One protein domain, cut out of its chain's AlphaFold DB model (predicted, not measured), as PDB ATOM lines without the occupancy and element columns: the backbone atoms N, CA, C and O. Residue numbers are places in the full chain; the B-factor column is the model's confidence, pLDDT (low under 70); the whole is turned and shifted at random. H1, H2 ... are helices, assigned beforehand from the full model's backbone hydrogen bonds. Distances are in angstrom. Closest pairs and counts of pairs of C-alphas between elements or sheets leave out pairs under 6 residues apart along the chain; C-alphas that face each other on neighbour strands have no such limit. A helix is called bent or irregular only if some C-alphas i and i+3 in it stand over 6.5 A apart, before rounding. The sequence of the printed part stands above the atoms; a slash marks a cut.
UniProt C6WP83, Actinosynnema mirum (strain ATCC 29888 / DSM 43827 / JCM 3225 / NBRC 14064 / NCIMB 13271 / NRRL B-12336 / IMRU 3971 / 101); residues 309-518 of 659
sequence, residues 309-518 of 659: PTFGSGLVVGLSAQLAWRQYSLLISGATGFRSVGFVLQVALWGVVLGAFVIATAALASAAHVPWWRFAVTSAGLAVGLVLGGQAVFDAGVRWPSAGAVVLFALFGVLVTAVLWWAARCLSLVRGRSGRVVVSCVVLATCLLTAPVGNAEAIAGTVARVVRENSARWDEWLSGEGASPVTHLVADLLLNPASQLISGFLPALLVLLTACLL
ATOM      1  N   PRO A 309      83.100  97.033  72.914       79.00
ATOM      2  CA  PRO A 309      81.910  97.007  72.086       79.00
ATOM      3  C   PRO A 309      82.004  98.210  71.126       79.00
ATOM      4  O   PRO A 309      82.187  99.352  71.552       79.00
ATOM      5  N   THR A 310      82.004  97.930  69.818       87.12
ATOM      6  CA  THR A 310      82.029  98.945  68.752       87.12
ATOM      7  C   THR A 310      80.746  98.899  67.931       87.12
ATOM      8  O   THR A 310      80.026  97.895  67.938       87.12
ATOM      9  N   PHE A 311      80.479  99.968  67.180       88.38
ATOM     10  CA  PHE A 311      79.402  99.989  66.188       88.38
ATOM     11  C   PHE A 311      79.562  98.837  65.192       88.38
ATOM     12  O   PHE A 311      78.638  98.057  64.994       88.38
ATOM     13  N   GLY A 312      80.768  98.662  64.640       85.88
ATOM     14  CA  GLY A 312      81.052  97.628  63.644       85.88
ATOM     15  C   GLY A 312      80.807  96.204  64.150       85.88
ATOM     16  O   GLY A 312      80.255  95.389  63.419       85.88
ATOM     17  N   SER A 313      81.152  95.895  65.406       83.12
ATOM     18  CA  SER A 313      80.850  94.575  65.980       83.12
ATOM     19  C   SER A 313      79.351  94.337  66.136       83.12
ATOM     20  O   SER A 313      78.889  93.240  65.841       83.12
ATOM     21  N   GLY A 314      78.597  95.357  66.562       85.12
ATOM     22  CA  GLY A 314      77.138  95.277  66.618       85.12
ATOM     23  C   GLY A 314      76.544  95.078  65.228       85.12
ATOM     24  O   GLY A 314      75.786  94.138  65.022       85.12
ATOM     25  N   LEU A 315      76.976  95.892  64.261       87.44
ATOM     26  CA  LEU A 315      76.551  95.836  62.862       87.44
ATOM     27  C   LEU A 315      76.722  94.443  62.271       87.44
ATOM     28  O   LEU A 315      75.756  93.881  61.769       87.44
ATOM     29  N   VAL A 316      77.924  93.866  62.373       84.06
ATOM     30  CA  VAL A 316      78.203  92.521  61.854       84.06
ATOM     31  C   VAL A 316      77.299  91.488  62.516       84.06
ATOM     32  O   VAL A 316      76.736  90.654  61.814       84.06
ATOM     33  N   VAL A 317      77.114  91.546  63.837       83.69
ATOM     34  CA  VAL A 317      76.234  90.610  64.550       83.69
ATOM     35  C   VAL A 317      74.789  90.746  64.088       83.69
ATOM     36  O   VAL A 317      74.166  89.730  63.808       83.69
ATOM     37  N   GLY A 318      74.273  91.969  63.970       84.81
ATOM     38  CA  GLY A 318      72.891  92.219  63.560       84.81
ATOM     39  C   GLY A 318      72.629  91.723  62.148       84.81
ATOM     40  O   GLY A 318      71.688  90.969  61.924       84.81
ATOM     41  N   LEU A 319      73.532  92.047  61.220       85.81
ATOM     42  CA  LEU A 319      73.466  91.562  59.841       85.81
ATOM     43  C   LEU A 319      73.459  90.035  59.803       85.81
ATOM     44  O   LEU A 319      72.609  89.428  59.160       85.81
ATOM     45  N   SER A 320      74.368  89.409  60.547       83.38
ATOM     46  CA  SER A 320      74.502  87.951  60.595       83.38
ATOM     47  C   SER A 320      73.290  87.271  61.216       83.38
ATOM     48  O   SER A 320      72.825  86.268  60.691       83.38
ATOM     49  N   ALA A 321      72.773  87.820  62.316       83.06
ATOM     50  CA  ALA A 321      71.604  87.298  63.008       83.06
ATOM     51  C   ALA A 321      70.363  87.379  62.118       83.06
ATOM     52  O   ALA A 321      69.627  86.404  62.036       83.06
ATOM     53  N   GLN A 322      70.161  88.488  61.399       84.75
ATOM     54  CA  GLN A 322      69.019  88.632  60.496       84.75
ATOM     55  C   GLN A 322      69.143  87.764  59.237       84.75
ATOM     56  O   GLN A 322      68.162  87.171  58.791       84.75
ATOM     57  N   LEU A 323      70.349  87.636  58.680       83.94
ATOM     58  CA  LEU A 323      70.611  86.721  57.566       83.94
ATOM     59  C   LEU A 323      70.352  85.268  57.981       83.94
ATOM     60  O   LEU A 323      69.675  84.525  57.270       83.94
ATOM     61  N   ALA A 324      70.856  84.874  59.152       83.31
ATOM     62  CA  ALA A 324      70.648  83.546  59.714       83.31
ATOM     63  C   ALA A 324      69.187  83.265  60.017       83.31
ATOM     64  O   ALA A 324      68.688  82.196  59.666       83.31
ATOM     65  N   TRP A 325      68.511  84.242  60.616       82.88
ATOM     66  CA  TRP A 325      67.091  84.193  60.899       82.88
ATOM     67  C   TRP A 325      66.300  83.813  59.667       82.88
ATOM     68  O   TRP A 325      65.565  82.837  59.679       82.88
ATOM     69  N   ARG A 326      66.522  84.544  58.577       80.31
ATOM     70  CA  ARG A 326      65.762  84.373  57.351       80.31
ATOM     71  C   ARG A 326      65.943  82.989  56.744       80.31
ATOM     72  O   ARG A 326      64.959  82.352  56.377       80.31
ATOM     73  N   GLN A 327      67.182  82.506  56.686       78.19
ATOM     74  CA  GLN A 327      67.467  81.163  56.178       78.19
ATOM     75  C   GLN A 327      66.844  80.079  57.048       78.19
ATOM     76  O   GLN A 327      66.247  79.133  56.542       78.19
ATOM     77  N   TYR A 328      66.943  80.239  58.363       78.94
ATOM     78  CA  TYR A 328      66.364  79.293  59.296       78.94
ATOM     79  C   TYR A 328      64.836  79.301  59.264       78.94
ATOM     80  O   TYR A 328      64.224  78.239  59.291       78.94
ATOM     81  N   SER A 329      64.216  80.475  59.158       77.56
ATOM     82  CA  SER A 329      62.772  80.603  59.010       77.56
ATOM     83  C   SER A 329      62.285  79.907  57.753       77.56
ATOM     84  O   SER A 329      61.309  79.174  57.825       77.56
ATOM     85  N   LEU A 330      62.987  80.049  56.626       73.94
ATOM     86  CA  LEU A 330      62.647  79.315  55.409       73.94
ATOM     87  C   LEU A 330      62.786  77.800  55.619       73.94
ATOM     88  O   LEU A 330      61.840  77.072  55.332       73.94
ATOM     89  N   LEU A 331      63.913  77.337  56.176       75.00
ATOM     90  CA  LEU A 331      64.175  75.912  56.446       75.00
ATOM     91  C   LEU A 331      63.114  75.292  57.356       75.00
ATOM     92  O   LEU A 331      62.561  74.240  57.046       75.00
ATOM     93  N   ILE A 332      62.804  75.953  58.470       76.75
ATOM     94  CA  ILE A 332      61.772  75.494  59.392       76.75
ATOM     95  C   ILE A 332      60.403  75.532  58.743       76.75
ATOM     96  O   ILE A 332      59.642  74.582  58.905       76.75
ATOM     97  N   SER A 333      60.046  76.632  58.081       72.75
ATOM     98  CA  SER A 333      58.723  76.761  57.479       72.75
ATOM     99  C   SER A 333      58.501  75.681  56.423       72.75
ATOM    100  O   SER A 333      57.424  75.094  56.405       72.75
ATOM    101  N   GLY A 334      59.535  75.350  55.639       69.19
ATOM    102  CA  GLY A 334      59.531  74.202  54.734       69.19
ATOM    103  C   GLY A 334      59.361  72.878  55.479       69.19
ATOM    104  O   GLY A 334      58.409  72.155  55.224       69.19
ATOM    105  N   ALA A 335      60.219  72.592  56.463       71.00
ATOM    106  CA  ALA A 335      60.205  71.318  57.189       71.00
ATOM    107  C   ALA A 335      58.952  71.086  58.055       71.00
ATOM    108  O   ALA A 335      58.605  69.949  58.361       71.00
ATOM    109  N   THR A 336      58.288  72.154  58.502       74.19
ATOM    110  CA  THR A 336      57.118  72.080  59.393       74.19
ATOM    111  C   THR A 336      55.803  72.423  58.698       74.19
ATOM    112  O   THR A 336      54.768  72.437  59.365       74.19
ATOM    113  N   GLY A 337      55.819  72.716  57.393       66.31
ATOM    114  CA  GLY A 337      54.627  73.099  56.633       66.31
ATOM    115  C   GLY A 337      53.925  74.334  57.202       66.31
ATOM    116  O   GLY A 337      52.709  74.330  57.346       66.31
ATOM    117  N   PHE A 338      54.692  75.353  57.614       63.91
ATOM    118  CA  PHE A 338      54.188  76.601  58.223       63.91
ATOM    119  C   PHE A 338      53.332  76.433  59.495       63.91
ATOM    120  O   PHE A 338      52.630  77.357  59.910       63.91
ATOM    121  N   ARG A 339      53.403  75.280  60.169       67.56
ATOM    122  CA  ARG A 339      52.663  75.038  61.415       67.56
ATOM    123  C   ARG A 339      53.151  75.944  62.552       67.56
ATOM    124  O   ARG A 339      54.298  76.390  62.586       67.56
ATOM    125  N   SER A 340      52.301  76.128  63.563       66.19
ATOM    126  CA  SER A 340      52.602  76.900  64.784       66.19
ATOM    127  C   SER A 340      53.890  76.455  65.497       66.19
ATOM    128  O   SER A 340      54.586  77.283  66.084       66.19
ATOM    129  N   VAL A 341      54.252  75.172  65.392       70.12
ATOM    130  CA  VAL A 341      55.522  74.618  65.893       70.12
ATOM    131  C   VAL A 341      56.726  75.285  65.226       70.12
ATOM    132  O   VAL A 341      57.683  75.640  65.912       70.12
ATOM    133  N   GLY A 342      56.667  75.513  63.911       71.81
ATOM    134  CA  GLY A 342      57.732  76.174  63.173       71.81
ATOM    135  C   GLY A 342      57.956  77.604  63.654       71.81
ATOM    136  O   GLY A 342      59.084  77.988  63.951       71.81
ATOM    137  N   PHE A 343      56.880  78.366  63.851       71.00
ATOM    138  CA  PHE A 343      56.971  79.715  64.410       71.00
ATOM    139  C   PHE A 343      57.600  79.731  65.813       71.00
ATOM    140  O   PHE A 343      58.467  80.558  66.091       71.00
ATOM    141  N   VAL A 344      57.225  78.795  66.693       71.94
ATOM    142  CA  VAL A 344      57.811  78.697  68.043       71.94
ATOM    143  C   VAL A 344      59.301  78.363  67.982       71.94
ATOM    144  O   VAL A 344      60.091  79.007  68.668       71.94
ATOM    145  N   LEU A 345      59.702  77.397  67.152       74.44
ATOM    146  CA  LEU A 345      61.108  77.021  66.978       74.44
ATOM    147  C   LEU A 345      61.941  78.164  66.392       74.44
ATOM    148  O   LEU A 345      63.073  78.389  66.817       74.44
ATOM    149  N   GLN A 346      61.359  78.916  65.459       75.19
ATOM    150  CA  GLN A 346      61.939  80.138  64.926       75.19
ATOM    151  C   GLN A 346      62.174  81.144  66.068       75.19
ATOM    152  O   GLN A 346      63.322  81.446  66.405       75.19
ATOM    153  N   VAL A 347      61.112  81.609  66.728       74.50
ATOM    154  CA  VAL A 347      61.199  82.576  67.840       74.50
ATOM    155  C   VAL A 347      62.209  82.117  68.901       74.50
ATOM    156  O   VAL A 347      63.015  82.920  69.378       74.50
ATOM    157  N   ALA A 348      62.228  80.815  69.204       75.62
ATOM    158  CA  ALA A 348      63.169  80.210  70.133       75.62
ATOM    159  C   ALA A 348      64.630  80.341  69.680       75.62
ATOM    160  O   ALA A 348      65.458  80.852  70.436       75.62
ATOM    161  N   LEU A 349      64.966  79.922  68.455       78.50
ATOM    162  CA  LEU A 349      66.346  79.997  67.972       78.50
ATOM    163  C   LEU A 349      66.840  81.447  67.918       78.50
ATOM    164  O   LEU A 349      67.957  81.734  68.349       78.50
ATOM    165  N   TRP A 350      66.011  82.367  67.422       79.69
ATOM    166  CA  TRP A 350      66.391  83.774  67.315       79.69
ATOM    167  C   TRP A 350      66.637  84.405  68.682       79.69
ATOM    168  O   TRP A 350      67.672  85.039  68.895       79.69
ATOM    169  N   GLY A 351      65.730  84.164  69.635       77.38
ATOM    170  CA  GLY A 351      65.900  84.616  71.010       77.38
ATOM    171  C   GLY A 351      67.142  84.019  71.676       77.38
ATOM    172  O   GLY A 351      67.817  84.729  72.419       77.38
ATOM    173  N   VAL A 352      67.511  82.771  71.358       80.56
ATOM    174  CA  VAL A 352      68.761  82.144  71.824       80.56
ATOM    175  C   VAL A 352      69.997  82.816  71.238       80.56
ATOM    176  O   VAL A 352      70.910  83.146  71.994       80.56
ATOM    177  N   VAL A 353      70.042  83.060  69.927       79.12
ATOM    178  CA  VAL A 353      71.194  83.711  69.276       79.12
ATOM    179  C   VAL A 353      71.368  85.142  69.789       79.12
ATOM    180  O   VAL A 353      72.471  85.526  70.190       79.12
ATOM    181  N   LEU A 354      70.278  85.916  69.836       78.25
ATOM    182  CA  LEU A 354      70.297  87.283  70.347       78.25
ATOM    183  C   LEU A 354      70.637  87.310  71.841       78.25
ATOM    184  O   LEU A 354      71.501  88.077  72.260       78.25
ATOM    185  N   GLY A 355      70.026  86.431  72.637       79.31
ATOM    186  CA  GLY A 355      70.296  86.295  74.065       79.31
ATOM    187  C   GLY A 355      71.757  85.952  74.343       79.31
ATOM    188  O   GLY A 355      72.399  86.619  75.150       79.31
ATOM    189  N   ALA A 356      72.327  84.981  73.625       81.12
ATOM    190  CA  ALA A 356      73.737  84.618  73.739       81.12
ATOM    191  C   ALA A 356      74.661  85.800  73.406       81.12
ATOM    192  O   ALA A 356      75.628  86.043  74.131       81.12
ATOM    193  N   PHE A 357      74.346  86.572  72.360       80.62
ATOM    194  CA  PHE A 357      75.088  87.789  72.026       80.62
ATOM    195  C   PHE A 357      74.998  88.851  73.127       80.62
ATOM    196  O   PHE A 357      76.019  89.434  73.509       80.62
ATOM    197  N   VAL A 358      73.793  89.096  73.648       79.06
ATOM    198  CA  VAL A 358      73.554  90.080  74.708       79.06
ATOM    199  C   VAL A 358      74.315  89.689  75.969       79.06
ATOM    200  O   VAL A 358      75.042  90.513  76.518       79.06
ATOM    201  N   ILE A 359      74.236  88.423  76.380       81.00
ATOM    202  CA  ILE A 359      74.952  87.882  77.540       81.00
ATOM    203  C   ILE A 359      76.464  88.007  77.350       81.00
ATOM    204  O   ILE A 359      77.153  88.490  78.249       81.00
ATOM    205  N   ALA A 360      76.991  87.605  76.190       80.00
ATOM    206  CA  ALA A 360      78.420  87.690  75.903       80.00
ATOM    207  C   ALA A 360      78.913  89.144  75.957       80.00
ATOM    208  O   ALA A 360      79.891  89.444  76.639       80.00
ATOM    209  N   THR A 361      78.202  90.065  75.306       76.31
ATOM    210  CA  THR A 361      78.558  91.492  75.274       76.31
ATOM    211  C   THR A 361      78.452  92.130  76.658       76.31
ATOM    212  O   THR A 361      79.352  92.859  77.074       76.31
ATOM    213  N   ALA A 362      77.395  91.816  77.405       77.44
ATOM    214  CA  ALA A 362      77.191  92.291  78.766       77.44
ATOM    215  C   ALA A 362      78.279  91.784  79.726       77.44
ATOM    216  O   ALA A 362      78.801  92.560  80.527       77.44
ATOM    217  N   ALA A 363      78.671  90.511  79.619       79.62
ATOM    218  CA  ALA A 363      79.744  89.929  80.419       79.62
ATOM    219  C   ALA A 363      81.096  90.603  80.138       79.62
ATOM    220  O   ALA A 363      81.815  90.954  81.076       79.62
ATOM    221  N   LEU A 364      81.420  90.844  78.863       74.62
ATOM    222  CA  LEU A 364      82.642  91.552  78.469       74.62
ATOM    223  C   LEU A 364      82.660  92.972  79.010       74.62
ATOM    224  O   LEU A 364      83.651  93.424  79.579       74.62
ATOM    225  N   ALA A 365      81.554  93.681  78.836       75.56
ATOM    226  CA  ALA A 365      81.492  95.073  79.207       75.56
ATOM    227  C   ALA A 365      81.468  95.265  80.730       75.56
ATOM    228  O   ALA A 365      82.085  96.204  81.236       75.56
ATOM    229  N   SER A 366      80.849  94.332  81.461       77.12
ATOM    230  CA  SER A 366      80.951  94.247  82.917       77.12
ATOM    231  C   SER A 366      82.392  94.001  83.367       77.12
ATOM    232  O   SER A 366      82.831  94.630  84.325       77.12
ATOM    233  N   ALA A 367      83.134  93.106  82.708       78.00
ATOM    234  CA  ALA A 367      84.531  92.848  83.054       78.00
ATOM    235  C   ALA A 367      85.414  94.080  82.778       78.00
ATOM    236  O   ALA A 367      86.258  94.456  83.593       78.00
ATOM    237  N   ALA A 368      85.170  94.760  81.658       75.88
ATOM    238  CA  ALA A 368      85.954  95.905  81.209       75.88
ATOM    239  C   ALA A 368      85.500  97.265  81.781       75.88
ATOM    240  O   ALA A 368      86.118  98.275  81.459       75.88
ATOM    241  N   HIS A 369      84.467  97.315  82.637       81.44
ATOM    242  CA  HIS A 369      83.915  98.561  83.205       81.44
ATOM    243  C   HIS A 369      83.625  99.621  82.129       81.44
ATOM    244  O   HIS A 369      83.960 100.799  82.260       81.44
ATOM    245  N   VAL A 370      83.054  99.174  81.013       79.44
ATOM    246  CA  VAL A 370      82.868 100.007  79.824       79.44
ATOM    247  C   VAL A 370      81.795 101.072  80.098       79.44
ATOM    248  O   VAL A 370      80.750 100.740  80.662       79.44
ATOM    249  N   PRO A 371      81.997 102.344  79.699       84.62
ATOM    250  CA  PRO A 371      80.977 103.375  79.865       84.62
ATOM    251  C   PRO A 371      79.727 103.072  79.026       84.62
ATOM    252  O   PRO A 371      79.817 102.533  77.920       84.62
ATOM    253  N   TRP A 372      78.558 103.466  79.541       80.69
ATOM    254  CA  TRP A 372      77.245 103.138  78.972       80.69
ATOM    255  C   TRP A 372      77.087 103.554  77.494       80.69
ATOM    256  O   TRP A 372      76.492 102.819  76.709       80.69
ATOM    257  N   TRP A 373      77.678 104.678  77.071       84.06
ATOM    258  CA  TRP A 373      77.552 105.179  75.694       84.06
ATOM    259  C   TRP A 373      78.144 104.220  74.651       84.06
ATOM    260  O   TRP A 373      77.659 104.157  73.525       84.06
ATOM    261  N   ARG A 374      79.158 103.416  75.006       84.81
ATOM    262  CA  ARG A 374      79.709 102.409  74.080       84.81
ATOM    263  C   ARG A 374      78.730 101.266  73.833       84.81
ATOM    264  O   ARG A 374      78.724 100.714  72.737       84.81
ATOM    265  N   PHE A 375      77.874 100.951  74.806       79.62
ATOM    266  CA  PHE A 375      76.769 100.022  74.579       79.62
ATOM    267  C   PHE A 375      75.768 100.612  73.601       79.62
ATOM    268  O   PHE A 375      75.400  99.922  72.663       79.62
ATOM    269  N   ALA A 376      75.399 101.885  73.766       82.19
ATOM    270  CA  ALA A 376      74.507 102.559  72.826       82.19
ATOM    271  C   ALA A 376      75.069 102.519  71.394       82.19
ATOM    272  O   ALA A 376      74.347 102.188  70.462       82.19
ATOM    273  N   VAL A 377      76.376 102.740  71.222       88.19
ATOM    274  CA  VAL A 377      77.042 102.649  69.911       88.19
ATOM    275  C   VAL A 377      77.005 101.224  69.337       88.19
ATOM    276  O   VAL A 377      76.728 101.046  68.151       88.19
ATOM    277  N   THR A 378      77.258 100.188  70.139       85.75
ATOM    278  CA  THR A 378      77.162  98.792  69.672       85.75
ATOM    279  C   THR A 378      75.737  98.363  69.383       85.75
ATOM    280  O   THR A 378      75.510  97.694  68.381       85.75
ATOM    281  N   SER A 379      74.779  98.760  70.206       82.50
ATOM    282  CA  SER A 379      73.365  98.487  69.981       82.50
ATOM    283  C   SER A 379      72.824  99.219  68.762       82.50
ATOM    284  O   SER A 379      72.062  98.627  68.007       82.50
ATOM    285  N   ALA A 380      73.261 100.456  68.514       85.69
ATOM    286  CA  ALA A 380      72.963 101.167  67.276       85.69
ATOM    287  C   ALA A 380      73.511 100.396  66.070       85.69
ATOM    288  O   ALA A 380      72.791 100.173  65.102       85.69
ATOM    289  N   GLY A 381      74.751  99.903  66.164       88.56
ATOM    290  CA  GLY A 381      75.323  99.001  65.166       88.56
ATOM    291  C   GLY A 381      74.454  97.768  64.944       88.56
ATOM    292  O   GLY A 381      74.077  97.488  63.813       88.56
ATOM    293  N   LEU A 382      74.093  97.061  66.016       85.06
ATOM    294  CA  LEU A 382      73.234  95.877  65.968       85.06
ATOM    295  C   LEU A 382      71.892  96.167  65.296       85.06
ATOM    296  O   LEU A 382      71.504  95.424  64.401       85.06
ATOM    297  N   ALA A 383      71.214  97.244  65.690       82.19
ATOM    298  CA  ALA A 383      69.936  97.647  65.116       82.19
ATOM    299  C   ALA A 383      70.063  97.913  63.614       82.19
ATOM    300  O   ALA A 383      69.336  97.305  62.832       82.19
ATOM    301  N   VAL A 384      71.045  98.725  63.199       85.25
ATOM    302  CA  VAL A 384      71.336  98.974  61.776       85.25
ATOM    303  C   VAL A 384      71.639  97.663  61.046       85.25
ATOM    304  O   VAL A 384      71.159  97.450  59.938       85.25
ATOM    305  N   GLY A 385      72.389  96.757  61.671       86.69
ATOM    306  CA  GLY A 385      72.707  95.447  61.109       86.69
ATOM    307  C   GLY A 385      71.466  94.597  60.878       86.69
ATOM    308  O   GLY A 385      71.341  93.999  59.816       86.69
ATOM    309  N   LEU A 386      70.535  94.574  61.830       82.94
ATOM    310  CA  LEU A 386      69.266  93.859  61.687       82.94
ATOM    311  C   LEU A 386      68.417  94.451  60.553       82.94
ATOM    312  O   LEU A 386      67.906  93.693  59.735       82.94
ATOM    313  N   VAL A 387      68.339  95.784  60.435       80.62
ATOM    314  CA  VAL A 387      67.625  96.450  59.325       80.62
ATOM    315  C   VAL A 387      68.231  96.051  57.985       80.62
ATOM    316  O   VAL A 387      67.551  95.530  57.102       80.62
ATOM    317  N   LEU A 388      69.539  96.279  57.839       82.56
ATOM    318  CA  LEU A 388      70.248  96.042  56.588       82.56
ATOM    319  C   LEU A 388      70.249  94.559  56.226       82.56
ATOM    320  O   LEU A 388      70.104  94.221  55.058       82.56
ATOM    321  N   GLY A 389      70.366  93.668  57.212       82.38
ATOM    322  CA  GLY A 389      70.273  92.228  57.008       82.38
ATOM    323  C   GLY A 389      68.883  91.774  56.561       82.38
ATOM    324  O   GLY A 389      68.782  90.781  55.852       82.38
ATOM    325  N   GLY A 390      67.816  92.501  56.907       77.94
ATOM    326  CA  GLY A 390      66.468  92.236  56.399       77.94
ATOM    327  C   GLY A 390      66.346  92.610  54.923       77.94
ATOM    328  O   GLY A 390      65.858  91.818  54.115       77.94
ATOM    329  N   GLN A 391      66.880  93.779  54.568       75.69
ATOM    330  CA  GLN A 391      66.799  94.354  53.222       75.69
ATOM    331  C   GLN A 391      67.773  93.708  52.222       75.69
ATOM    332  O   GLN A 391      67.463  93.578  51.039       75.69
ATOM    333  N   ALA A 392      68.943  93.246  52.677       70.25
ATOM    334  CA  ALA A 392      69.995  92.704  51.812       70.25
ATOM    335  C   ALA A 392      69.587  91.434  51.041       70.25
ATOM    336  O   ALA A 392      70.252  91.073  50.069       70.25
ATOM    337  N   VAL A 393      68.524  90.748  51.467       65.94
ATOM    338  CA  VAL A 393      68.263  89.359  51.069       65.94
ATOM    339  C   VAL A 393      67.272  89.233  49.909       65.94
ATOM    340  O   VAL A 393      67.396  88.253  49.190       65.94
ATOM    341  N   PHE A 394      66.325  90.161  49.677       54.88
ATOM    342  CA  PHE A 394      65.170  89.798  48.825       54.88
ATOM    343  C   PHE A 394      64.765  90.670  47.643       54.88
ATOM    344  O   PHE A 394      64.253  90.083  46.701       54.88
ATOM    345  N   ASP A 395      65.034  91.972  47.573       55.22
ATOM    346  CA  ASP A 395      64.448  92.724  46.451       55.22
ATOM    347  C   ASP A 395      65.468  93.112  45.373       55.22
ATOM    348  O   ASP A 395      66.590  93.565  45.642       55.22
ATOM    349  N   ALA A 396      65.056  92.905  44.117       49.91
ATOM    350  CA  ALA A 396      65.679  93.469  42.919       49.91
ATOM    351  C   ALA A 396      65.562  95.008  42.881       49.91
ATOM    352  O   ALA A 396      66.267  95.662  42.119       49.91
ATOM    353  N   GLY A 397      64.735  95.597  43.753       58.09
ATOM    354  CA  GLY A 397      64.739  97.020  44.068       58.09
ATOM    355  C   GLY A 397      65.132  97.231  45.524       58.09
ATOM    356  O   GLY A 397      64.526  96.654  46.418       58.09
ATOM    357  N   VAL A 398      66.127  98.075  45.790       59.47
ATOM    358  CA  VAL A 398      66.374  98.563  47.153       59.47
ATOM    359  C   VAL A 398      65.170  99.418  47.546       59.47
ATOM    360  O   VAL A 398      65.120 100.610  47.252       59.47
ATOM    361  N   ARG A 399      64.153  98.805  48.155       64.88
ATOM    362  CA  ARG A 399      63.066  99.550  48.778       64.88
ATOM    363  C   ARG A 399      63.623 100.088  50.079       64.88
ATOM    364  O   ARG A 399      63.921  99.334  51.000       64.88
ATOM    365  N   TRP A 400      63.842 101.397  50.118       65.94
ATOM    366  CA  TRP A 400      64.207 102.049  51.364       65.94
ATOM    367  C   TRP A 400      63.151 101.702  52.419       65.94
ATOM    368  O   TRP A 400      61.956 101.742  52.102       65.94
ATOM    369  N   PRO A 401      63.564 101.331  53.645       68.19
ATOM    370  CA  PRO A 401      62.613 101.086  54.715       68.19
ATOM    371  C   PRO A 401      61.717 102.316  54.852       68.19
ATOM    372  O   PRO A 401      62.197 103.452  54.797       68.19
ATOM    373  N   SER A 402      60.413 102.093  55.016       72.44
ATOM    374  CA  SER A 402      59.492 103.191  55.303       72.44
ATOM    375  C   SER A 402      59.966 103.945  56.551       72.44
ATOM    376  O   SER A 402      60.617 103.367  57.427       72.44
ATOM    377  N   ALA A 403      59.626 105.231  56.671       70.88
ATOM    378  CA  ALA A 403      59.978 106.014  57.858       70.88
ATOM    379  C   ALA A 403      59.539 105.307  59.160       70.88
ATOM    380  O   ALA A 403      60.288 105.279  60.134       70.88
ATOM    381  N   GLY A 404      58.378 104.636  59.141       68.38
ATOM    382  CA  GLY A 404      57.895 103.810  60.251       68.38
ATOM    383  C   GLY A 404      58.806 102.624  60.583       68.38
ATOM    384  O   GLY A 404      59.084 102.389  61.756       68.38
ATOM    385  N   ALA A 405      59.336 101.915  59.580       66.94
ATOM    386  CA  ALA A 405      60.305 100.843  59.806       66.94
ATOM    387  C   ALA A 405      61.602 101.387  60.424       66.94
ATOM    388  O   ALA A 405      62.101 100.824  61.396       66.94
ATOM    389  N   VAL A 406      62.116 102.522  59.935       70.88
ATOM    390  CA  VAL A 406      63.305 103.174  60.513       70.88
ATOM    391  C   VAL A 406      63.083 103.534  61.986       70.88
ATOM    392  O   VAL A 406      63.929 103.217  62.823       70.88
ATOM    393  N   VAL A 407      61.937 104.139  62.318       72.56
ATOM    394  CA  VAL A 407      61.565 104.470  63.705       72.56
ATOM    395  C   VAL A 407      61.466 103.208  64.561       72.56
ATOM    396  O   VAL A 407      62.034 103.163  65.649       72.56
ATOM    397  N   LEU A 408      60.815 102.156  64.064       68.81
ATOM    398  CA  LEU A 408      60.686 100.888  64.776       68.81
ATOM    399  C   LEU A 408      62.051 100.264  65.081       68.81
ATOM    400  O   LEU A 408      62.301  99.825  66.202       68.81
ATOM    401  N   PHE A 409      62.954 100.246  64.105       69.44
ATOM    402  CA  PHE A 409      64.298  99.721  64.301       69.44
ATOM    403  C   PHE A 409      65.124 100.586  65.256       69.44
ATOM    404  O   PHE A 409      65.903 100.043  66.042       69.44
ATOM    405  N   ALA A 410      64.930 101.907  65.249       72.50
ATOM    406  CA  ALA A 410      65.533 102.795  66.237       72.50
ATOM    407  C   ALA A 410      65.022 102.478  67.654       72.50
ATOM    408  O   ALA A 410      65.831 102.302  68.565       72.50
ATOM    409  N   LEU A 411      63.705 102.314  67.834       74.44
ATOM    410  CA  LEU A 411      63.092 101.916  69.109       74.44
ATOM    411  C   LEU A 411      63.573 100.535  69.570       74.44
ATOM    412  O   LEU A 411      63.913 100.354  70.741       74.44
ATOM    413  N   PHE A 412      63.682  99.575  68.651       71.44
ATOM    414  CA  PHE A 412      64.264  98.266  68.931       71.44
ATOM    415  C   PHE A 412      65.728  98.385  69.372       71.44
ATOM    416  O   PHE A 412      66.131  97.769  70.358       71.44
ATOM    417  N   GLY A 413      66.524  99.230  68.712       71.31
ATOM    418  CA  GLY A 413      67.895  99.534  69.119       71.31
ATOM    419  C   GLY A 413      67.983 100.128  70.526       71.31
ATOM    420  O   GLY A 413      68.836  99.713  71.316       71.31
ATOM    421  N   VAL A 414      67.077 101.045  70.880       73.69
ATOM    422  CA  VAL A 414      66.965 101.602  72.240       73.69
ATOM    423  C   VAL A 414      66.630 100.503  73.249       73.69
ATOM    424  O   VAL A 414      67.322 100.385  74.261       73.69
ATOM    425  N   LEU A 415      65.644  99.648  72.956       73.94
ATOM    426  CA  LEU A 415      65.274  98.525  73.819       73.94
ATOM    427  C   LEU A 415      66.457  97.575  74.038       73.94
ATOM    428  O   LEU A 415      66.786  97.256  75.178       73.94
ATOM    429  N   VAL A 416      67.143  97.161  72.969       69.12
ATOM    430  CA  VAL A 416      68.306  96.273  73.083       69.12
ATOM    431  C   VAL A 416      69.439  96.941  73.862       69.12
ATOM    432  O   VAL A 416      70.092  96.280  74.666       69.12
ATOM    433  N   THR A 417      69.645  98.254  73.708       70.62
ATOM    434  CA  THR A 417      70.584  99.027  74.543       70.62
ATOM    435  C   THR A 417      70.216  98.962  76.017       70.62
ATOM    436  O   THR A 417      71.085  98.678  76.841       70.62
ATOM    437  N   ALA A 418      68.945  99.190  76.347       72.81
ATOM    438  CA  ALA A 418      68.460  99.131  77.719       72.81
ATOM    439  C   ALA A 418      68.651  97.727  78.313       72.81
ATOM    440  O   ALA A 418      69.205  97.600  79.404       72.81
ATOM    441  N   VAL A 419      68.300  96.672  77.566       71.19
ATOM    442  CA  VAL A 419      68.497  95.269  77.975       71.19
ATOM    443  C   VAL A 419      69.979  94.943  78.165       71.19
ATOM    444  O   VAL A 419      70.344  94.339  79.170       71.19
ATOM    445  N   LEU A 420      70.852  95.349  77.239       70.06
ATOM    446  CA  LEU A 420      72.301  95.134  77.326       70.06
ATOM    447  C   LEU A 420      72.912  95.831  78.539       70.06
ATOM    448  O   LEU A 420      73.713  95.233  79.259       70.06
ATOM    449  N   TRP A 421      72.540  97.090  78.765       74.31
ATOM    450  CA  TRP A 421      73.017  97.865  79.901       74.31
ATOM    451  C   TRP A 421      72.533  97.264  81.224       74.31
ATOM    452  O   TRP A 421      73.339  97.055  82.134       74.31
ATOM    453  N   TRP A 422      71.252  96.896  81.300       77.94
ATOM    454  CA  TRP A 422      70.669  96.199  82.443       77.94
ATOM    455  C   TRP A 422      71.379  94.874  82.725       77.94
ATOM    456  O   TRP A 422      71.841  94.638  83.841       77.94
ATOM    457  N   ALA A 423      71.545  94.035  81.701       70.62
ATOM    458  CA  ALA A 423      72.234  92.755  81.795       70.62
ATOM    459  C   ALA A 423      73.673  92.930  82.294       70.62
ATOM    460  O   ALA A 423      74.104  92.223  83.207       70.62
ATOM    461  N   ALA A 424      74.410  93.901  81.743       71.56
ATOM    462  CA  ALA A 424      75.783  94.194  82.148       71.56
ATOM    463  C   ALA A 424      75.845  94.667  83.602       71.56
ATOM    464  O   ALA A 424      76.696  94.211  84.371       71.56
ATOM    465  N   ARG A 425      74.910  95.532  84.013       76.50
ATOM    466  CA  ARG A 425      74.806  96.004  85.394       76.50
ATOM    467  C   ARG A 425      74.508  94.849  86.346       76.50
ATOM    468  O   ARG A 425      75.226  94.692  87.330       76.50
ATOM    469  N   CYS A 426      73.530  94.005  86.036       74.62
ATOM    470  CA  CYS A 426      73.189  92.824  86.826       74.62
ATOM    471  C   CYS A 426      74.373  91.853  86.942       74.62
ATOM    472  O   CYS A 426      74.719  91.442  88.050       74.62
ATOM    473  N   LEU A 427      75.061  91.547  85.837       74.19
ATOM    474  CA  LEU A 427      76.259  90.700  85.851       74.19
ATOM    475  C   LEU A 427      77.395  91.303  86.691       74.19
ATOM    476  O   LEU A 427      78.086  90.555  87.381       74.19
ATOM    477  N   SER A 428      77.548  92.634  86.703       75.81
ATOM    478  CA  SER A 428      78.562  93.321  87.521       75.81
ATOM    479  C   SER A 428      78.285  93.250  89.026       75.81
ATOM    480  O   SER A 428      79.213  93.201  89.834       75.81
ATOM    481  N   LEU A 429      77.008  93.214  89.415       76.88
ATOM    482  CA  LEU A 429      76.586  93.138  90.816       76.88
ATOM    483  C   LEU A 429      76.658  91.705  91.363       76.88
ATOM    484  O   LEU A 429      76.758  91.498  92.576       76.88
ATOM    485  N   VAL A 430      76.640  90.705  90.481       78.69
ATOM    486  CA  VAL A 430      76.601  89.293  90.851       78.69
ATOM    487  C   VAL A 430      78.003  88.676  90.865       78.69
ATOM    488  O   VAL A 430      78.624  88.411  89.835       78.69
ATOM    489  N   ARG A 431      78.484  88.353  92.069       77.94
ATOM    490  CA  ARG A 431      79.812  87.745  92.277       77.94
ATOM    491  C   ARG A 431      79.851  86.217  92.109       77.94
ATOM    492  O   ARG A 431      80.928  85.668  91.930       77.94
ATOM    493  N   GLY A 432      78.705  85.526  92.135       79.94
ATOM    494  CA  GLY A 432      78.625  84.055  92.102       79.94
ATOM    495  C   GLY A 432      78.174  83.464  90.759       79.94
ATOM    496  O   GLY A 432      77.352  84.054  90.057       79.94
ATOM    497  N   ARG A 433      78.656  82.254  90.432       81.38
ATOM    498  CA  ARG A 433      78.290  81.512  89.205       81.38
ATOM    499  C   ARG A 433      76.776  81.310  89.070       81.38
ATOM    500  O   ARG A 433      76.240  81.525  87.989       81.38
ATOM    501  N   SER A 434      76.088  80.967  90.159       75.25
ATOM    502  CA  SER A 434      74.634  80.737  90.177       75.25
ATOM    503  C   SER A 434      73.830  81.983  89.806       75.25
ATOM    504  O   SER A 434      72.921  81.915  88.984       75.25
ATOM    505  N   GLY A 435      74.197  83.146  90.344       73.25
ATOM    506  CA  GLY A 435      73.521  84.385  89.981       73.25
ATOM    507  C   GLY A 435      73.784  84.783  88.525       73.25
ATOM    508  O   GLY A 435      72.877  85.284  87.871       73.25
ATOM    509  N   ARG A 436      74.993  84.536  87.992       76.19
ATOM    510  CA  ARG A 436      75.294  84.809  86.575       76.19
ATOM    511  C   ARG A 436      74.437  83.948  85.656       76.19
ATOM    512  O   ARG A 436      73.919  84.464  84.677       76.19
ATOM    513  N   VAL A 437      74.249  82.672  86.001       76.75
ATOM    514  CA  VAL A 437      73.343  81.774  85.270       76.75
ATOM    515  C   VAL A 437      71.924  82.333  85.264       76.75
ATOM    516  O   VAL A 437      71.322  82.408  84.202       76.75
ATOM    517  N   VAL A 438      71.412  82.813  86.398       73.06
ATOM    518  CA  VAL A 438      70.066  83.402  86.430       73.06
ATOM    519  C   VAL A 438      69.956  84.676  85.618       73.06
ATOM    520  O   VAL A 438      68.999  84.802  84.863       73.06
ATOM    521  N   VAL A 439      70.902  85.611  85.740       73.69
ATOM    522  CA  VAL A 439      70.870  86.833  84.922       73.69
ATOM    523  C   VAL A 439      70.868  86.457  83.440       73.69
ATOM    524  O   VAL A 439      70.045  86.967  82.688       73.69
ATOM    525  N   SER A 440      71.698  85.491  83.039       75.88
ATOM    526  CA  SER A 440      71.695  84.942  81.683       75.88
ATOM    527  C   SER A 440      70.348  84.329  81.285       75.88
ATOM    528  O   SER A 440      69.865  84.607  80.195       75.88
ATOM    529  N   CYS A 441      69.702  83.547  82.155       74.25
ATOM    530  CA  CYS A 441      68.378  82.980  81.888       74.25
ATOM    531  C   CYS A 441      67.300  84.060  81.729       74.25
ATOM    532  O   CYS A 441      66.475  83.953  80.829       74.25
ATOM    533  N   VAL A 442      67.312  85.110  82.558       73.38
ATOM    534  CA  VAL A 442      66.338  86.212  82.467       73.38
ATOM    535  C   VAL A 442      66.556  87.035  81.200       73.38
ATOM    536  O   VAL A 442      65.593  87.373  80.514       73.38
ATOM    537  N   VAL A 443      67.811  87.321  80.847       74.38
ATOM    538  CA  VAL A 443      68.152  87.990  79.584       74.38
ATOM    539  C   VAL A 443      67.693  87.153  78.397       74.38
ATOM    540  O   VAL A 443      67.034  87.676  77.504       74.38
ATOM    541  N   LEU A 444      67.979  85.851  78.409       74.50
ATOM    542  CA  LEU A 444      67.543  84.931  77.367       74.50
ATOM    543  C   LEU A 444      66.012  84.896  77.248       74.50
ATOM    544  O   LEU A 444      65.493  85.027  76.145       74.50
ATOM    545  N   ALA A 445      65.294  84.786  78.367       71.88
ATOM    546  CA  ALA A 445      63.835  84.837  78.392       71.88
ATOM    547  C   ALA A 445      63.304  86.164  77.828       71.88
ATOM    548  O   ALA A 445      62.381  86.163  77.022       71.88
ATOM    549  N   THR A 446      63.931  87.289  78.176       72.94
ATOM    550  CA  THR A 446      63.573  88.608  77.631       72.94
ATOM    551  C   THR A 446      63.777  88.643  76.117       72.94
ATOM    552  O   THR A 446      62.867  89.029  75.388       72.94
ATOM    553  N   CYS A 447      64.924  88.168  75.621       73.75
ATOM    554  CA  CYS A 447      65.201  88.086  74.189       73.75
ATOM    555  C   CYS A 447      64.188  87.195  73.455       73.75
ATOM    556  O   CYS A 447      63.704  87.590  72.398       73.75
ATOM    557  N   LEU A 448      63.820  86.046  74.034       71.00
ATOM    558  CA  LEU A 448      62.786  85.146  73.511       71.00
ATOM    559  C   LEU A 448      61.412  85.821  73.429       71.00
ATOM    560  O   LEU A 448      60.724  85.686  72.422       71.00
ATOM    561  N   LEU A 449      61.027  86.586  74.454       66.12
ATOM    562  CA  LEU A 449      59.757  87.316  74.477       66.12
ATOM    563  C   LEU A 449      59.728  88.470  73.466       66.12
ATOM    564  O   LEU A 449      58.676  88.771  72.913       66.12
ATOM    565  N   THR A 450      60.877  89.090  73.192       66.50
ATOM    566  CA  THR A 450      60.998  90.176  72.204       66.50
ATOM    567  C   THR A 450      61.245  89.687  70.776       66.50
ATOM    568  O   THR A 450      61.122  90.468  69.841       66.50
ATOM    569  N   ALA A 451      61.574  88.410  70.574       66.44
ATOM    570  CA  ALA A 451      61.887  87.851  69.260       66.44
ATOM    571  C   ALA A 451      60.788  88.016  68.188       66.44
ATOM    572  O   ALA A 451      61.139  88.295  67.039       66.44
ATOM    573  N   PRO A 452      59.479  87.959  68.513       64.69
ATOM    574  CA  PRO A 452      58.421  88.237  67.541       64.69
ATOM    575  C   PRO A 452      58.502  89.640  66.919       64.69
ATOM    576  O   PRO A 452      58.040  89.834  65.797       64.69
ATOM    577  N   VAL A 453      59.142  90.606  67.589       60.75
ATOM    578  CA  VAL A 453      59.364  91.960  67.059       60.75
ATOM    579  C   VAL A 453      60.297  91.959  65.847       60.75
ATOM    580  O   VAL A 453      60.118  92.766  64.941       60.75
ATOM    581  N   GLY A 454      61.261  91.038  65.770       56.81
ATOM    582  CA  GLY A 454      62.105  90.890  64.577       56.81
ATOM    583  C   GLY A 454      61.303  90.524  63.319       56.81
ATOM    584  O   GLY A 454      61.751  90.782  62.204       56.81
ATOM    585  N   ASN A 455      60.092  89.986  63.503       59.59
ATOM    586  CA  ASN A 455      59.121  89.695  62.449       59.59
ATOM    587  C   ASN A 455      58.082  90.801  62.255       59.59
ATOM    588  O   ASN A 455      57.155  90.615  61.470       59.59
ATOM    589  N   ALA A 456      58.216  91.941  62.930       59.50
ATOM    590  CA  ALA A 456      57.250  93.027  62.854       59.50
ATOM    591  C   ALA A 456      56.997  93.492  61.419       59.50
ATOM    592  O   ALA A 456      55.867  93.812  61.103       59.50
ATOM    593  N   GLU A 457      57.997  93.477  60.533       56.06
ATOM    594  CA  GLU A 457      57.812  93.842  59.122       56.06
ATOM    595  C   GLU A 457      57.017  92.783  58.343       56.06
ATOM    596  O   GLU A 457      56.160  93.127  57.534       56.06
ATOM    597  N   ALA A 458      57.233  91.494  58.620       57.75
ATOM    598  CA  ALA A 458      56.451  90.417  58.012       57.75
ATOM    599  C   ALA A 458      55.002  90.427  58.525       57.75
ATOM    600  O   ALA A 458      54.058  90.300  57.744       57.75
ATOM    601  N   ILE A 459      54.823  90.633  59.833       56.16
ATOM    602  CA  ILE A 459      53.515  90.789  60.475       56.16
ATOM    603  C   ILE A 459      52.822  92.045  59.939       56.16
ATOM    604  O   ILE A 459      51.701  91.946  59.459       56.16
ATOM    605  N   ALA A 460      53.498  93.194  59.910       55.44
ATOM    606  CA  ALA A 460      52.980  94.448  59.369       55.44
ATOM    607  C   ALA A 460      52.655  94.341  57.881       55.44
ATOM    608  O   ALA A 460      51.645  94.875  57.450       55.44
ATOM    609  N   GLY A 461      53.465  93.637  57.089       58.06
ATOM    610  CA  GLY A 461      53.201  93.398  55.672       58.06
ATOM    611  C   GLY A 461      51.980  92.506  55.447       58.06
ATOM    612  O   GLY A 461      51.201  92.760  54.528       58.06
ATOM    613  N   THR A 462      51.789  91.500  56.304       56.44
ATOM    614  CA  THR A 462      50.626  90.601  56.280       56.44
ATOM    615  C   THR A 462      49.373  91.349  56.721       56.44
ATOM    616  O   THR A 462      48.380  91.341  56.005       56.44
ATOM    617  N   VAL A 463      49.445  92.085  57.833       53.88
ATOM    618  CA  VAL A 463      48.369  92.951  58.327       53.88
ATOM    619  C   VAL A 463      48.030  94.006  57.283       53.88
ATOM    620  O   VAL A 463      46.884  94.087  56.886       53.88
ATOM    621  N   ALA A 464      48.996  94.737  56.729       54.47
ATOM    622  CA  ALA A 464      48.745  95.735  55.687       54.47
ATOM    623  C   ALA A 464      48.138  95.127  54.415       54.47
ATOM    624  O   ALA A 464      47.364  95.788  53.731       54.47
ATOM    625  N   ARG A 465      48.477  93.878  54.067       58.62
ATOM    626  CA  ARG A 465      47.837  93.169  52.953       58.62
ATOM    627  C   ARG A 465      46.385  92.830  53.280       58.62
ATOM    628  O   ARG A 465      45.522  93.232  52.517       58.62
ATOM    629  N   VAL A 466      46.127  92.208  54.430       59.22
ATOM    630  CA  VAL A 466      44.772  91.895  54.911       59.22
ATOM    631  C   VAL A 466      43.933  93.167  55.037       59.22
ATOM    632  O   VAL A 466      42.776  93.180  54.633       59.22
ATOM    633  N   VAL A 467      44.510  94.252  55.549       56.44
ATOM    634  CA  VAL A 467      43.858  95.557  55.678       56.44
ATOM    635  C   VAL A 467      43.569  96.149  54.310       56.44
ATOM    636  O   VAL A 467      42.453  96.585  54.106       56.44
ATOM    637  N   ARG A 468      44.500  96.116  53.345       62.47
ATOM    638  CA  ARG A 468      44.226  96.577  51.971       62.47
ATOM    639  C   ARG A 468      43.151  95.742  51.284       62.47
ATOM    640  O   ARG A 468      42.240  96.309  50.698       62.47
ATOM    641  N   GLU A 469      43.226  94.422  51.384       66.19
ATOM    642  CA  GLU A 469      42.246  93.506  50.786       66.19
ATOM    643  C   GLU A 469      40.856  93.662  51.417       66.19
ATOM    644  O   GLU A 469      39.850  93.485  50.738       66.19
ATOM    645  N   ASN A 470      40.786  94.054  52.693       59.84
ATOM    646  CA  ASN A 470      39.528  94.346  53.375       59.84
ATOM    647  C   ASN A 470      39.213  95.847  53.450       59.84
ATOM    648  O   ASN A 470      38.204  96.200  54.049       59.84
ATOM    649  N   SER A 471      40.035  96.730  52.872       59.59
ATOM    650  CA  SER A 471      39.939  98.184  53.091       59.59
ATOM    651  C   SER A 471      38.602  98.734  52.624       59.59
ATOM    652  O   SER A 471      38.003  99.505  53.349       59.59
ATOM    653  N   ALA A 472      38.057  98.219  51.519       64.38
ATOM    654  CA  ALA A 472      36.711  98.561  51.064       64.38
ATOM    655  C   ALA A 472      35.618  98.218  52.096       64.38
ATOM    656  O   ALA A 472      34.691  98.994  52.289       64.38
ATOM    657  N   ARG A 473      35.742  97.087  52.807       69.94
ATOM    658  CA  ARG A 473      34.812  96.699  53.886       69.94
ATOM    659  C   ARG A 473      35.022  97.524  55.155       69.94
ATOM    660  O   ARG A 473      34.076  97.766  55.896       69.94
ATOM    661  N   TRP A 474      36.263  97.924  55.423       66.50
ATOM    662  CA  TRP A 474      36.586  98.811  56.539       66.50
ATOM    663  C   TRP A 474      36.096 100.231  56.281       66.50
ATOM    664  O   TRP A 474      35.517 100.814  57.185       66.50
ATOM    665  N   ASP A 475      36.259 100.753  55.069       67.00
ATOM    666  CA  ASP A 475      35.742 102.054  54.650       67.00
ATOM    667  C   ASP A 475      34.213 102.062  54.684       67.00
ATOM    668  O   ASP A 475      33.628 103.022  55.168       67.00
ATOM    669  N   GLU A 476      33.550 100.979  54.272       75.00
ATOM    670  CA  GLU A 476      32.096 100.813  54.415       75.00
ATOM    671  C   GLU A 476      31.654 100.832  55.892       75.00
ATOM    672  O   GLU A 476      30.684 101.497  56.248       75.00
ATOM    673  N   TRP A 477      32.400 100.176  56.787       71.50
ATOM    674  CA  TRP A 477      32.115 100.190  58.227       71.50
ATOM    675  C   TRP A 477      32.416 101.542  58.895       71.50
ATOM    676  O   TRP A 477      31.656 101.994  59.750       71.50
ATOM    677  N   LEU A 478      33.510 102.196  58.500       70.50
ATOM    678  CA  LEU A 478      33.954 103.490  59.021       70.50
ATOM    679  C   LEU A 478      33.149 104.668  58.455       70.50
ATOM    680  O   LEU A 478      33.104 105.715  59.087       70.50
ATOM    681  N   SER A 479      32.523 104.519  57.286       75.94
ATOM    682  CA  SER A 479      31.641 105.535  56.691       75.94
ATOM    683  C   SER A 479      30.174 105.392  57.100       75.94
ATOM    684  O   SER A 479      29.382 106.298  56.841       75.94
ATOM    685  N   GLY A 480      29.799 104.295  57.768       82.19
ATOM    686  CA  GLY A 480      28.464 104.131  58.336       82.19
ATOM    687  C   GLY A 480      28.170 105.174  59.420       82.19
ATOM    688  O   GLY A 480      29.038 105.506  60.226       82.19
ATOM    689  N   GLU A 481      26.919 105.647  59.488       70.31
ATOM    690  CA  GLU A 481      26.447 106.761  60.343       70.31
ATOM    691  C   GLU A 481      26.669 106.585  61.870       70.31
ATOM    692  O   GLU A 481      26.349 107.476  62.651       70.31
ATOM    693  N   GLY A 482      27.245 105.465  62.320       67.75
ATOM    694  CA  GLY A 482      27.555 105.173  63.724       67.75
ATOM    695  C   GLY A 482      29.041 105.208  64.107       67.75
ATOM    696  O   GLY A 482      29.364 104.991  65.279       67.75
ATOM    697  N   ALA A 483      29.967 105.444  63.172       62.75
ATOM    698  CA  ALA A 483      31.396 105.450  63.484       62.75
ATOM    699  C   ALA A 483      31.792 106.735  64.236       62.75
ATOM    700  O   ALA A 483      31.940 107.816  63.673       62.75
ATOM    701  N   SER A 484      31.965 106.625  65.553       77.12
ATOM    702  CA  SER A 484      32.425 107.748  66.370       77.12
ATOM    703  C   SER A 484      33.875 108.148  66.023       77.12
ATOM    704  O   SER A 484      34.667 107.301  65.598       77.12
ATOM    705  N   PRO A 485      34.301 109.394  66.302       67.75
ATOM    706  CA  PRO A 485      35.704 109.806  66.175       67.75
ATOM    707  C   PRO A 485      36.681 108.917  66.965       67.75
ATOM    708  O   PRO A 485      37.831 108.739  66.568       67.75
ATOM    709  N   VAL A 486      36.220 108.312  68.068       58.47
ATOM    710  CA  VAL A 486      36.991 107.335  68.852       58.47
ATOM    711  C   VAL A 486      37.181 106.040  68.067       58.47
ATOM    712  O   VAL A 486      38.260 105.461  68.104       58.47
ATOM    713  N   THR A 487      36.172 105.612  67.311       61.97
ATOM    714  CA  THR A 487      36.233 104.433  66.443       61.97
ATOM    715  C   THR A 487      37.265 104.624  65.333       61.97
ATOM    716  O   THR A 487      38.058 103.718  65.093       61.97
ATOM    717  N   HIS A 488      37.340 105.819  64.735       61.41
ATOM    718  CA  HIS A 488      38.385 106.165  63.763       61.41
ATOM    719  C   HIS A 488      39.780 106.212  64.391       61.41
ATOM    720  O   HIS A 488      40.711 105.632  63.843       61.41
ATOM    721  N   LEU A 489      39.934 106.830  65.569       59.12
ATOM    722  CA  LEU A 489      41.217 106.870  66.277       59.12
ATOM    723  C   LEU A 489      41.696 105.464  66.669       59.12
ATOM    724  O   LEU A 489      42.878 105.162  66.555       59.12
ATOM    725  N   VAL A 490      40.784 104.606  67.130       54.22
ATOM    726  CA  VAL A 490      41.066 103.214  67.503       54.22
ATOM    727  C   VAL A 490      41.372 102.376  66.266       54.22
ATOM    728  O   VAL A 490      42.325 101.604  66.298       54.22
ATOM    729  N   ALA A 491      40.643 102.553  65.163       58.47
ATOM    730  CA  ALA A 491      40.959 101.916  63.891       58.47
ATOM    731  C   ALA A 491      42.355 102.330  63.404       58.47
ATOM    732  O   ALA A 491      43.164 101.457  63.113       58.47
ATOM    733  N   ASP A 492      42.705 103.616  63.441       56.81
ATOM    734  CA  ASP A 492      44.059 104.080  63.126       56.81
ATOM    735  C   ASP A 492      45.101 103.492  64.085       56.81
ATOM    736  O   ASP A 492      46.152 103.036  63.646       56.81
ATOM    737  N   LEU A 493      44.819 103.406  65.388       51.25
ATOM    738  CA  LEU A 493      45.736 102.804  66.362       51.25
ATOM    739  C   LEU A 493      45.877 101.277  66.209       51.25
ATOM    740  O   LEU A 493      46.878 100.699  66.632       51.25
ATOM    741  N   LEU A 494      44.893 100.590  65.642       47.81
ATOM    742  CA  LEU A 494      44.911  99.135  65.482       47.81
ATOM    743  C   LEU A 494      45.416  98.704  64.111       47.81
ATOM    744  O   LEU A 494      46.093  97.682  64.004       47.81
ATOM    745  N   LEU A 495      45.092  99.468  63.076       51.44
ATOM    746  CA  LEU A 495      45.453  99.201  61.688       51.44
ATOM    747  C   LEU A 495      46.824  99.776  61.352       51.44
ATOM    748  O   LEU A 495      47.479  99.277  60.437       51.44
ATOM    749  N   ASN A 496      47.297 100.774  62.107       50.00
ATOM    750  CA  ASN A 496      48.660 101.248  61.973       50.00
ATOM    751  C   ASN A 496      49.618 100.247  62.648       50.00
ATOM    752  O   ASN A 496      49.629 100.095  63.873       50.00
ATOM    753  N   PRO A 497      50.470  99.547  61.881       46.31
ATOM    754  CA  PRO A 497      51.415  98.590  62.445       46.31
ATOM    755  C   PRO A 497      52.377  99.235  63.455       46.31
ATOM    756  O   PRO A 497      52.893  98.540  64.327       46.31
ATOM    757  N   ALA A 498      52.591 100.556  63.397       44.00
ATOM    758  CA  ALA A 498      53.404 101.271  64.374       44.00
ATOM    759  C   ALA A 498      52.808 101.218  65.794       44.00
ATOM    760  O   ALA A 498      53.552 101.078  66.763       44.00
ATOM    761  N   SER A 499      51.485 101.274  65.946       43.47
ATOM    762  CA  SER A 499      50.816 101.350  67.250       43.47
ATOM    763  C   SER A 499      50.600  99.993  67.920       43.47
ATOM    764  O   SER A 499      50.756  99.913  69.138       43.47
ATOM    765  N   GLN A 500      50.386  98.909  67.160       47.25
ATOM    766  CA  GLN A 500      50.431  97.541  67.717       47.25
ATOM    767  C   GLN A 500      51.820  97.183  68.269       47.25
ATOM    768  O   GLN A 500      51.969  96.407  69.214       47.25
ATOM    769  N   LEU A 501      52.866  97.762  67.682       49.44
ATOM    770  CA  LEU A 501      54.229  97.582  68.161       49.44
ATOM    771  C   LEU A 501      54.485  98.444  69.397       49.44
ATOM    772  O   LEU A 501      55.044  97.937  70.364       49.44
ATOM    773  N   ILE A 502      54.012  99.692  69.425       47.81
ATOM    774  CA  ILE A 502      54.092 100.552  70.615       47.81
ATOM    775  C   ILE A 502      53.382  99.905  71.818       47.81
ATOM    776  O   ILE A 502      53.951  99.906  72.909       47.81
ATOM    777  N   SER A 503      52.212  99.281  71.641       45.38
ATOM    778  CA  SER A 503      51.489  98.611  72.735       45.38
ATOM    779  C   SER A 503      52.204  97.356  73.258       45.38
ATOM    780  O   SER A 503      52.196  97.108  74.461       45.38
ATOM    781  N   GLY A 504      52.907  96.596  72.413       50.81
ATOM    782  CA  GLY A 504      53.757  95.484  72.867       50.81
ATOM    783  C   GLY A 504      55.085  95.929  73.504       50.81
ATOM    784  O   GLY A 504      55.574  95.302  74.447       50.81
ATOM    785  N   PHE A 505      55.676  97.022  73.011       49.00
ATOM    786  CA  PHE A 505      56.981  97.529  73.447       49.00
ATOM    787  C   PHE A 505      56.932  98.317  74.745       49.00
ATOM    788  O   PHE A 505      57.805  98.140  75.596       49.00
ATOM    789  N   LEU A 506      55.957  99.217  74.877       48.59
ATOM    790  CA  LEU A 506      55.873 100.148  75.995       48.59
ATOM    791  C   LEU A 506      55.871  99.418  77.344       48.59
ATOM    792  O   LEU A 506      56.608  99.840  78.233       48.59
ATOM    793  N   PRO A 507      55.171  98.283  77.512       50.34
ATOM    794  CA  PRO A 507      55.171  97.605  78.789       50.34
ATOM    795  C   PRO A 507      56.423  96.771  79.056       50.34
ATOM    796  O   PRO A 507      56.896  96.753  80.187       50.34
ATOM    797  N   ALA A 508      57.022  96.144  78.039       51.78
ATOM    798  CA  ALA A 508      58.321  95.483  78.190       51.78
ATOM    799  C   ALA A 508      59.420  96.500  78.549       51.78
ATOM    800  O   ALA A 508      60.232  96.260  79.445       51.78
ATOM    801  N   LEU A 509      59.399  97.665  77.896       50.47
ATOM    802  CA  LEU A 509      60.284  98.791  78.172       50.47
ATOM    803  C   LEU A 509      60.049  99.350  79.578       50.47
ATOM    804  O   LEU A 509      61.020  99.585  80.289       50.47
ATOM    805  N   LEU A 510      58.796  99.507  80.012       51.91
ATOM    806  CA  LEU A 510      58.464  99.924  81.375       51.91
ATOM    807  C   LEU A 510      58.950  98.893  82.402       51.91
ATOM    808  O   LEU A 510      59.595  99.290  83.369       51.91
ATOM    809  N   VAL A 511      58.741  97.585  82.193       54.84
ATOM    810  CA  VAL A 511      59.249  96.510  83.081       54.84
ATOM    811  C   VAL A 511      60.772  96.577  83.195       54.84
ATOM    812  O   VAL A 511      61.312  96.545  84.301       54.84
ATOM    813  N   LEU A 512      61.467  96.743  82.069       51.59
ATOM    814  CA  LEU A 512      62.924  96.866  82.021       51.59
ATOM    815  C   LEU A 512      63.431  98.152  82.675       51.59
ATOM    816  O   LEU A 512      64.361  98.086  83.475       51.59
ATOM    817  N   LEU A 513      62.821  99.304  82.391       51.06
ATOM    818  CA  LEU A 513      63.158 100.588  83.012       51.06
ATOM    819  C   LEU A 513      62.951 100.533  84.526       51.06
ATOM    820  O   LEU A 513      63.786 101.009  85.290       51.06
ATOM    821  N   THR A 514      61.899  99.863  84.979       52.72
ATOM    822  CA  THR A 514      61.604  99.717  86.408       52.72
ATOM    823  C   THR A 514      62.595  98.768  87.081       52.72
ATOM    824  O   THR A 514      63.127  99.081  88.145       52.72
ATOM    825  N   ALA A 515      62.959  97.661  86.427       53.16
ATOM    826  CA  ALA A 515      64.017  96.759  86.888       53.16
ATOM    827  C   ALA A 515      65.426  97.394  86.851       53.16
ATOM    828  O   ALA A 515      66.313  96.969  87.589       53.16
ATOM    829  N   CYS A 516      65.636  98.396  85.994       48.12
ATOM    830  CA  CYS A 516      66.867  99.178  85.867       48.12
ATOM    831  C   CYS A 516      67.029 100.250  86.947       48.12
ATOM    832  O   CYS A 516      68.144 100.500  87.403       48.12
ATOM    833  N   LEU A 517      65.931 100.916  87.309       50.44
ATOM    834  CA  LEU A 517      65.937 102.070  88.207       50.44
ATOM    835  C   LEU A 517      65.864 101.675  89.687       50.44
ATOM    836  O   LEU A 517      66.211 102.477  90.553       50.44
ATOM    837  N   LEU A 518      65.453 100.443  90.002       51.53
ATOM    838  CA  LEU A 518      65.357  99.979  91.381       51.53
ATOM    839  C   LEU A 518      66.714  99.432  91.878       51.53
ATOM    840  O   LEU A 518      67.245  98.477  91.305       51.53
TER     841      LEU A 518
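What this domain is: This is residues 309 to 518 of the 659 residues of a protein of Actinosynnema mirum (strain ATCC 29888 / DSM 43827 / JCM 3225 / NBRC 14064 / NCIMB 13271 / NRRL B-12336 / IMRU 3971 / 101) (UniProt C6WP83). Five long helical pieces, H1 to H4 and H5a, pack partly crossed into a body, and from it H5b runs on outward to a thin helical turn of H6 and H7, after which H8 folds back to pack on H4. At the far end residues 468 to 473 and 480 to 486 stick out. The printed part has 210 residues with eight named helices, H1 to H8 along the chain, and no named strand; its class is all helix. It is compact, with a radius of gyration of the C-alphas of 19.2 A, yet elongated, spanning 64 by 40 by 32 A.

How they stand to each other: H5, residues 433 to 469, was assigned by its hydrogen bonds as one helix but is bent: C-alphas 454 and 457 are 7.5 A apart, and its arms H5a, residues 433 to 454, and H5b, residues 457 to 469, stand at a shallow tilt of 27 degrees. H5a is itself irregular, with C-alphas 449 and 452 7.1 A apart. H2, residues 340 to 368, touches H5a with residues 347 to 359 alone, at a steep tilt of 49 degrees, opposite ways; the closest C-alphas, of Gly 351 and Leu 448, are 4.0 A apart. H4, residues 403 to 429, forms a hairpin with H5a at a shallow tilt of 6 degrees, with residues 419 to 427 alone touching it; the closest C-alphas are those of Leu 427 and Arg 436, 6.0 A. H3, residues 372 to 391, and H4 form a hairpin too, closest at C-alphas 383 and 413, 4.9 A; of H4, residues 409 to 421 alone touch H3. H1, residues 311 to 336, touches H3 at a steep tilt of 41 degrees, the closest C-alphas, of Gly 314 and Leu 382, 4.0 A apart. H8, residues 497 to 517, touches H4 at a shallow tilt of 19 degrees, the same way, closest at C-alphas 422 and 516, 5.9 A. H7, residues 485 to 495, touches H8 only at the corner, and only just, with 3 pairs of C-alphas within 8 A; C-alphas 493 and 499 are closest, 5.4 A. H6, residues 471 to 479, and H5b meet only through their link. Every O i to N i+4 pair is within hydrogen-bond range in H1, H2, H3, H4, H5b, H6 and H7, against 15 of 18 in H5a and 15 of 17 in H8.

Where its parts are: H2 is 41.8 A long, H4 39.1 A, H1 36.4 A and H5a 30.9 A. H1 begins at C-alpha 311 (79.402, 99.989, 66.188), and H8 ends at C-alpha 517 (65.937, 102.070, 88.207).

The domain as a whole: The C-alphas of Gly 432 and Glu 481, 65.2 A apart, are the two farthest apart. The printed part has no cut; H3 to H4 is a long link. Mean pLDDT of the printed part is 70.1, with residues 449 to 475 and 485 to 518 among those under 70.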